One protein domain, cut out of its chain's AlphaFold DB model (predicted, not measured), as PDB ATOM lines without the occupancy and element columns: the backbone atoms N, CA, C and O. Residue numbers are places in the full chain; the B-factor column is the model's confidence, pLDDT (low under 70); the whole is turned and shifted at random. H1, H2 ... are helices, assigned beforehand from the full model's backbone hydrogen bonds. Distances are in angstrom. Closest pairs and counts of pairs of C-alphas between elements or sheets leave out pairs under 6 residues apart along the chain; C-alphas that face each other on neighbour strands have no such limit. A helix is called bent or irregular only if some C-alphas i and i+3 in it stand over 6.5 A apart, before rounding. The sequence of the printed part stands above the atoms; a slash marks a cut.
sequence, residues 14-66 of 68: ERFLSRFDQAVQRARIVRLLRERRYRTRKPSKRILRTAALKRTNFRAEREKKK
ATOM      1  N   GLU A  14     -13.104  40.729 -12.244       94.31
ATOM      2  CA  GLU A  14     -14.019  40.441 -13.356       94.31
ATOM      3  C   GLU A  14     -15.275  39.686 -12.903       94.31
ATOM      4  O   GLU A  14     -16.392  40.026 -13.297       94.31
ATOM      5  N   ARG A  15     -15.116  38.686 -12.023       92.94
ATOM      6  CA  ARG A  15     -16.253  37.942 -11.461       92.94
ATOM      7  C   ARG A  15     -17.134  38.836 -10.596       92.94
ATOM      8  O   ARG A  15     -18.358  38.750 -10.685       92.94
ATOM      9  N   PHE A  16     -16.527  39.718  -9.804       95.38
ATOM     10  CA  PHE A  16     -17.259  40.717  -9.030       95.38
ATOM     11  C   PHE A  16     -18.067  41.664  -9.933       95.38
ATOM     12  O   PHE A  16     -19.265  41.847  -9.706       95.38
ATOM     13  N   LEU A  17     -17.448  42.203 -10.989       94.81
ATOM     14  CA  LEU A  17     -18.104  43.095 -11.948       94.81
ATOM     15  C   LEU A  17     -19.284  42.397 -12.639       94.81
ATOM     16  O   LEU A  17     -20.388  42.932 -12.670       94.81
ATOM     17  N   SER A  18     -19.088  41.160 -13.102       94.56
ATOM     18  CA  SER A  18     -20.150  40.373 -13.734       94.56
ATOM     19  C   SER A  18     -21.341  40.147 -12.795       94.56
ATOM     20  O   SER A  18     -22.497  40.300 -13.194       94.56
ATOM     21  N   ARG A  19     -21.087  39.845 -11.512       94.31
ATOM     22  CA  ARG A  19     -22.144  39.725 -10.492       94.31
ATOM     23  C   ARG A  19     -22.877  41.044 -10.275       94.31
ATOM     24  O   ARG A  19     -24.103  41.040 -10.143       94.31
ATOM     25  N   PHE A  20     -22.147  42.155 -10.229       94.00
ATOM     26  CA  PHE A  20     -22.739  43.483 -10.124       94.00
ATOM     27  C   PHE A  20     -23.646  43.785 -11.320       94.00
ATOM     28  O   PHE A  20     -24.810  44.137 -11.122       94.00
ATOM     29  N   ASP A  21     -23.178  43.541 -12.543       93.69
ATOM     30  CA  ASP A  21     -23.966  43.745 -13.759       93.69
ATOM     31  C   ASP A  21     -25.226  42.882 -13.771       93.69
ATOM     32  O   ASP A  21     -26.323  43.376 -14.045       93.69
ATOM     33  N   GLN A  22     -25.114  41.606 -13.395       93.62
ATOM     34  CA  GLN A  22     -26.273  40.725 -13.254       93.62
ATOM     35  C   GLN A  22     -27.268  41.262 -12.219       93.62
ATOM     36  O   GLN A  22     -28.480  41.232 -12.455       93.62
ATOM     37  N   ALA A  23     -26.789  41.776 -11.087       93.38
ATOM     38  CA  ALA A  23     -27.642  42.354 -10.056       93.38
ATOM     39  C   ALA A  23     -28.350  43.634 -10.546       93.38
ATOM     40  O   ALA A  23     -29.554  43.789 -10.330       93.38
ATOM     41  N   VAL A  24     -27.655  44.502 -11.289       92.44
ATOM     42  CA  VAL A  24     -28.236  45.694 -11.933       92.44
ATOM     43  C   VAL A  24     -29.287  45.309 -12.978       92.44
ATOM     44  O   VAL A  24     -30.382  45.886 -12.998       92.44
ATOM     45  N   GLN A  25     -28.997  44.315 -13.820       91.06
ATOM     46  CA  GLN A  25     -29.922  43.819 -14.841       91.06
ATOM     47  C   GLN A  25     -31.178  43.197 -14.218       91.06
ATOM     48  O   GLN A  25     -32.294  43.516 -14.642       91.06
ATOM     49  N   ARG A  26     -31.022  42.370 -13.174       90.25
ATOM     50  CA  ARG A  26     -32.137  41.773 -12.415       90.25
ATOM     51  C   ARG A  26     -33.012  42.836 -11.764       90.25
ATOM     52  O   ARG A  26     -34.234  42.757 -11.865       90.25
ATOM     53  N   ALA A  27     -32.401  43.858 -11.166       91.94
ATOM     54  CA  ALA A  27     -33.123  44.970 -10.555       91.94
ATOM     55  C   ALA A  27     -33.809  45.889 -11.588       91.94
ATOM     56  O   ALA A  27     -34.629  46.727 -11.214       91.94
ATOM     57  N   ARG A  28     -33.492  45.750 -12.888       90.50
ATOM     58  CA  ARG A  28     -34.058  46.524 -14.013       90.50
ATOM     59  C   ARG A  28     -33.987  48.043 -13.821       90.50
ATOM     60  O   ARG A  28     -34.764  48.780 -14.432       90.50
ATOM     61  N   ILE A  29     -33.037  48.524 -13.017       88.62
ATOM     62  CA  ILE A  29     -32.959  49.932 -12.600       88.62
ATOM     63  C   ILE A  29     -32.781  50.841 -13.810       88.62
ATOM     64  O   ILE A  29     -33.524  51.802 -13.964       88.62
ATOM     65  N   VAL A  30     -31.868  50.496 -14.720       88.12
ATOM     66  CA  VAL A  30     -31.603  51.293 -15.929       88.12
ATOM     67  C   VAL A  30     -32.857  51.431 -16.791       88.12
ATOM     68  O   VAL A  30     -33.173  52.519 -17.269       88.12
ATOM     69  N   ARG A  31     -33.609  50.340 -16.970       89.06
ATOM     70  CA  ARG A  31     -34.853  50.355 -17.745       89.06
ATOM     71  C   ARG A  31     -35.901  51.246 -17.085       89.06
ATOM     72  O   ARG A  31     -36.505  52.068 -17.763       89.06
ATOM     73  N   LEU A  32     -36.086  51.101 -15.779       88.75
ATOM     74  CA  LEU A  32     -37.054  51.883 -15.019       88.75
ATOM     75  C   LEU A  32     -36.694  53.376 -15.028       88.75
ATOM     76  O   LEU A  32     -37.572  54.212 -15.227       88.75
ATOM     77  N   LEU A  33     -35.413  53.722 -14.883       89.75
ATOM     78  CA  LEU A  33     -34.941  55.103 -14.990       89.75
ATOM     79  C   LEU A  33     -35.203  55.686 -16.384       89.75
ATOM     80  O   LEU A  33     -35.652  56.821 -16.492       89.75
ATOM     81  N   ARG A  34     -34.996  54.904 -17.452       90.56
ATOM     82  CA  ARG A  34     -35.333  55.321 -18.825       90.56
ATOM     83  C   ARG A  34     -36.833  55.538 -19.014       90.56
ATOM     84  O   ARG A  34     -37.217  56.532 -19.618       90.56
ATOM     85  N   GLU A  35     -37.671  54.649 -18.480       88.62
ATOM     86  CA  GLU A  35     -39.135  54.788 -18.528       88.62
ATOM     87  C   GLU A  35     -39.613  56.032 -17.758       88.62
ATOM     88  O   GLU A  35     -40.545  56.705 -18.194       88.62
ATOM     89  N   ARG A  36     -38.947  56.374 -16.647       89.44
ATOM     90  CA  ARG A  36     -39.253  57.554 -15.820       89.44
ATOM     91  C   ARG A  36     -38.574  58.846 -16.278       89.44
ATOM     92  O   ARG A  36     -38.862  59.891 -15.704       89.44
ATOM     93  N   ARG A  37     -37.699  58.800 -17.291       92.88
ATOM     94  CA  ARG A  37     -36.961  59.977 -17.786       92.88
ATOM     95  C   ARG A  37     -37.896  61.092 -18.253       92.88
ATOM     96  O   ARG A  37     -37.578  62.261 -18.079       92.88
ATOM     97  N   TYR A  38     -39.030  60.728 -18.847       92.88
ATOM     98  CA  TYR A  38     -40.012  61.674 -19.365       92.88
ATOM     99  C   TYR A  38     -41.373  61.453 -18.710       92.88
ATOM    100  O   TYR A  38     -41.785  60.318 -18.457       92.88
ATOM    101  N   ARG A  39     -42.115  62.543 -18.487       90.50
ATOM    102  CA  ARG A  39     -43.506  62.466 -18.033       90.50
ATOM    103  C   ARG A  39     -44.363  61.878 -19.153       90.50
ATOM    104  O   ARG A  39     -44.525  62.486 -20.205       90.50
ATOM    105  N   THR A  40     -44.939  60.707 -18.914       88.00
ATOM    106  CA  THR A  40     -45.795  60.001 -19.875       88.00
ATOM    107  C   THR A  40     -47.179  59.743 -19.274       88.00
ATOM    108  O   THR A  40     -47.338  59.626 -18.058       88.00
ATOM    109  N   ARG A  41     -48.216  59.703 -20.122       88.75
ATOM    110  CA  ARG A  41     -49.573  59.294 -19.716       88.75
ATOM    111  C   ARG A  41     -49.659  57.767 -19.663       88.75
ATOM    112  O   ARG A  41     -48.908  57.081 -20.354       88.75
ATOM    113  N   LYS A  42     -50.602  57.231 -18.877       88.69
ATOM    114  CA  LYS A  42     -50.861  55.781 -18.847       88.69
ATOM    115  C   LYS A  42     -51.165  55.281 -20.273       88.69
ATOM    116  O   LYS A  42     -51.929  55.938 -20.984       88.69
ATOM    117  N   PRO A  43     -50.582  54.151 -20.710       90.31
ATOM    118  CA  PRO A  43     -50.803  53.641 -22.057       90.31
ATOM    119  C   PRO A  43     -52.265  53.219 -22.247       90.31
ATOM    120  O   PRO A  43     -52.870  52.611 -21.366       90.31
ATOM    121  N   SER A  44     -52.827  53.509 -23.420       94.81
ATOM    122  CA  SER A  44     -54.164  53.040 -23.790       94.81
ATOM    123  C   SER A  44     -54.153  51.546 -24.145       94.81
ATOM    124  O   SER A  44     -53.117  50.984 -24.512       94.81
ATOM    125  N   LYS A  45     -55.328  50.896 -24.114       95.06
ATOM    126  CA  LYS A  45     -55.478  49.481 -24.519       95.06
ATOM    127  C   LYS A  45     -54.909  49.213 -25.922       95.06
ATOM    128  O   LYS A  45     -54.312  48.163 -26.146       95.06
ATOM    129  N   ARG A  46     -55.039  50.173 -26.849       94.62
ATOM    130  CA  ARG A  46     -54.490  50.078 -28.213       94.62
ATOM    131  C   ARG A  46     -52.962  49.980 -28.204       94.62
ATOM    132  O   ARG A  46     -52.425  49.084 -28.844       94.62
ATOM    133  N   ILE A  47     -52.282  50.845 -27.447       92.75
ATOM    134  CA  ILE A  47     -50.811  50.852 -27.332       92.75
ATOM    135  C   ILE A  47     -50.309  49.547 -26.702       92.75
ATOM    136  O   ILE A  47     -49.311  48.979 -27.143       92.75
ATOM    137  N   LEU A  48     -51.016  49.034 -25.693       93.44
ATOM    138  CA  LEU A  48     -50.661  47.763 -25.061       93.44
ATOM    139  C   LEU A  48     -50.776  46.585 -26.039       93.44
ATOM    140  O   LEU A  48     -49.868  45.755 -26.094       93.44
ATOM    141  N   ARG A  49     -51.846  46.536 -26.848       95.44
ATOM    142  CA  ARG A  49     -52.035  45.495 -27.873       95.44
ATOM    143  C   ARG A  49     -50.966  45.558 -28.958       95.44
ATOM    144  O   ARG A  49     -50.364  44.535 -29.266       95.44
ATOM    145  N   THR A  50     -50.680  46.739 -29.505       95.75
ATOM    146  CA  THR A  50     -49.651  46.878 -30.549       95.75
ATOM    147  C   THR A  50     -48.263  46.510 -30.027       95.75
ATOM    148  O   THR A  50     -47.506  45.833 -30.721       95.75
ATOM    149  N   ALA A  51     -47.937  46.875 -28.783       93.31
ATOM    150  CA  ALA A  51     -46.698  46.450 -28.140       93.31
ATOM    151  C   ALA A  51     -46.636  44.926 -27.934       93.31
ATOM    152  O   ALA A  51     -45.573  44.335 -28.120       93.31
ATOM    153  N   ALA A  52     -47.747  44.281 -27.562       94.38
ATOM    154  CA  ALA A  52     -47.816  42.828 -27.412       94.38
ATOM    155  C   ALA A  52     -47.587  42.102 -28.748       94.38
ATOM    156  O   ALA A  52     -46.735  41.217 -28.800       94.38
ATOM    157  N   LEU A  53     -48.248  42.543 -29.823       96.75
ATOM    158  CA  LEU A  53     -48.070  41.993 -31.174       96.75
ATOM    159  C   LEU A  53     -46.633  42.160 -31.683       96.75
ATOM    160  O   LEU A  53     -46.038  41.238 -32.231       96.75
ATOM    161  N   LYS A  54     -46.006  43.316 -31.438       96.06
ATOM    162  CA  LYS A  54     -44.586  43.492 -31.781       96.06
ATOM    163  C   LYS A  54     -43.686  42.511 -31.027       96.06
ATOM    164  O   LYS A  54     -42.764  41.955 -31.614       96.06
ATOM    165  N   ARG A  55     -43.944  42.257 -29.735       94.00
ATOM    166  CA  ARG A  55     -43.157  41.286 -28.951       94.00
ATOM    167  C   ARG A  55     -43.300  39.864 -29.484       94.00
ATOM    168  O   ARG A  55     -42.306  39.145 -29.476       94.00
ATOM    169  N   THR A  56     -44.494  39.451 -29.904       95.88
ATOM    170  CA  THR A  56     -44.698  38.121 -30.497       95.88
ATOM    171  C   THR A  56     -43.972  38.002 -31.830       95.88
ATOM    172  O   THR A  56     -43.264  37.021 -32.030       95.88
ATOM    173  N   ASN A  57     -44.030  39.034 -32.674       95.81
ATOM    174  CA  ASN A  57     -43.324  39.044 -33.958       95.81
ATOM    175  C   ASN A  57     -41.808  38.922 -33.767       95.81
ATOM    176  O   ASN A  57     -41.187  38.035 -34.343       95.81
ATOM    177  N   PHE A  58     -41.219  39.716 -32.864       94.75
ATOM    178  CA  PHE A  58     -39.788  39.611 -32.563       94.75
ATOM    179  C   PHE A  58     -39.383  38.253 -31.971       94.75
ATOM    180  O   PHE A  58     -38.246  37.822 -32.156       94.75
ATOM    181  N   ARG A  59     -40.273  37.574 -31.231       93.69
ATOM    182  CA  ARG A  59     -40.008  36.209 -30.742       93.69
ATOM    183  C   ARG A  59     -39.973  35.216 -31.898       93.69
ATOM    184  O   ARG A  59     -39.006  34.471 -31.987       93.69
ATOM    185  N   ALA A  60     -40.960  35.276 -32.788       94.44
ATOM    186  CA  ALA A  60     -41.020  34.421 -33.967       94.44
ATOM    187  C   ALA A  60     -39.810  34.640 -34.892       94.44
ATOM    188  O   ALA A  60     -39.187  33.684 -35.342       94.44
ATOM    189  N   GLU A  61     -39.411  35.893 -35.131       93.88
ATOM    190  CA  GLU A  61     -38.199  36.214 -35.899       93.88
ATOM    191  C   GLU A  61     -36.938  35.637 -35.255       93.88
ATOM    192  O   GLU A  61     -36.087  35.078 -35.943       93.88
ATOM    193  N   ARG A  62     -36.807  35.753 -33.928       92.31
ATOM    194  CA  ARG A  62     -35.658  35.202 -33.205       92.31
ATOM    195  C   ARG A  62     -35.625  33.680 -33.265       92.31
ATOM    196  O   ARG A  62     -34.539  33.129 -33.354       92.31
ATOM    197  N   GLU A  63     -36.773  33.011 -33.200       91.75
ATOM    198  CA  GLU A  63     -36.854  31.557 -33.365       91.75
ATOM    199  C   GLU A  63     -36.413  31.127 -34.759       91.75
ATOM    200  O   GLU A  63     -35.581  30.236 -34.865       91.75
ATOM    201  N   LYS A  64     -36.864  31.817 -35.814       89.06
ATOM    202  CA  LYS A  64     -36.410  31.543 -37.186       89.06
ATOM    203  C   LYS A  64     -34.895  31.710 -37.332       89.06
ATOM    204  O   LYS A  64     -34.244  30.842 -37.894       89.06
ATOM    205  N   LYS A  65     -34.326  32.776 -36.759       89.69
ATOM    206  CA  LYS A  65     -32.876  33.056 -36.764       89.69
ATOM    207  C   LYS A  65     -32.028  32.127 -35.884       89.69
ATOM    208  O   LYS A  65     -30.828  32.324 -35.820       89.69
ATOM    209  N   LYS A  66     -32.604  31.183 -35.135       81.25
ATOM    210  CA  LYS A  66     -31.796  30.199 -34.387       81.25
ATOM    211  C   LYS A  66     -31.290  29.061 -35.272       81.25
ATOM    212  O   LYS A  66     -30.353  28.381 -34.874       81.25
TER     213      LYS A  66
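AT A GLANCE: This is residues 14 to 66 of the 68 residues of an uncharacterized protein of Candidatus Peregrinibacteria bacterium GW2011_GWF2_39_17 (UniProt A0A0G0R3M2). Picture a wide, open V made of helices: the long helix H3 is one arm, H1 followed by the short H2 makes the other, and the loop of residues 37 to 44 joins them at the bottom. No helix touches another, and the space between the arms is empty. The printed part has 53 residues with three named helices, in the order H1, H2, H3 along the chain, and no named strand; the class is all helix. The whole is extended, with a radius of gyration of the C-alphas of 16.0 A, and flat, spanning 43 by 38 by 12 A.

HOW THE PARTS SIT: Start at the longest helix, H3, residues 45 to 64, and work outward from it. Step back over residues 37 to 44, a short link of 8 residues, and you reach H2, residues 29 to 36; these two helices are apart, with no C-alpha of the one within 8 A of the other. Before H2, across a tight link of one residue, Arg 28, lies H1, residues 14 to 27. H1 and H2 are close but not clearly touching, with 1 pair of C-alphas within 8 A, the closest being those of Val 24 and Val 30 at 7.7 A. They run the same way at a steep tilt of 35.4 degrees, only just steep, and their centres are 16.9 A apart. H1 and H3 are apart. In the backbones of H1, H2 and H3, every O i to N i+4 pair is within hydrogen-bond range.

IN THESE COORDINATES: Find C-alpha 45 at (-55.478, 49.481, -24.519); from there H3 runs 20 residues to C-alpha 64 at (-36.410, 31.543, -37.186), 29.1 A from first to last C-alpha. Then look at the first printed residue, C-alpha 14 at (-14.019, 40.441, -13.356), where H1 begins; its 14 residues cover 19.8 A and end at C-alpha 27. H2 has 8 residues, from Ile 29 to Arg 36, and measures 10.4 A. None of the three helices is bent or irregular.

THE WHOLE: The two C-alphas farthest apart are those of Glu 14, in H1, and Arg 46, in H3, at 44.2 A. The first and last printed C-alphas, those of Glu 14 and Lys 66, are 29.4 A apart. Residues 14 to 66 stand free: each of their C-alphas is more than 10 A from any C-alpha that lies 8 or more residues away along the chain. The printed part has no cut, and neither link is long. In the B-factor column of this model you will find a mean pLDDT of the printed part of 92.3, and no printed residue is under 70.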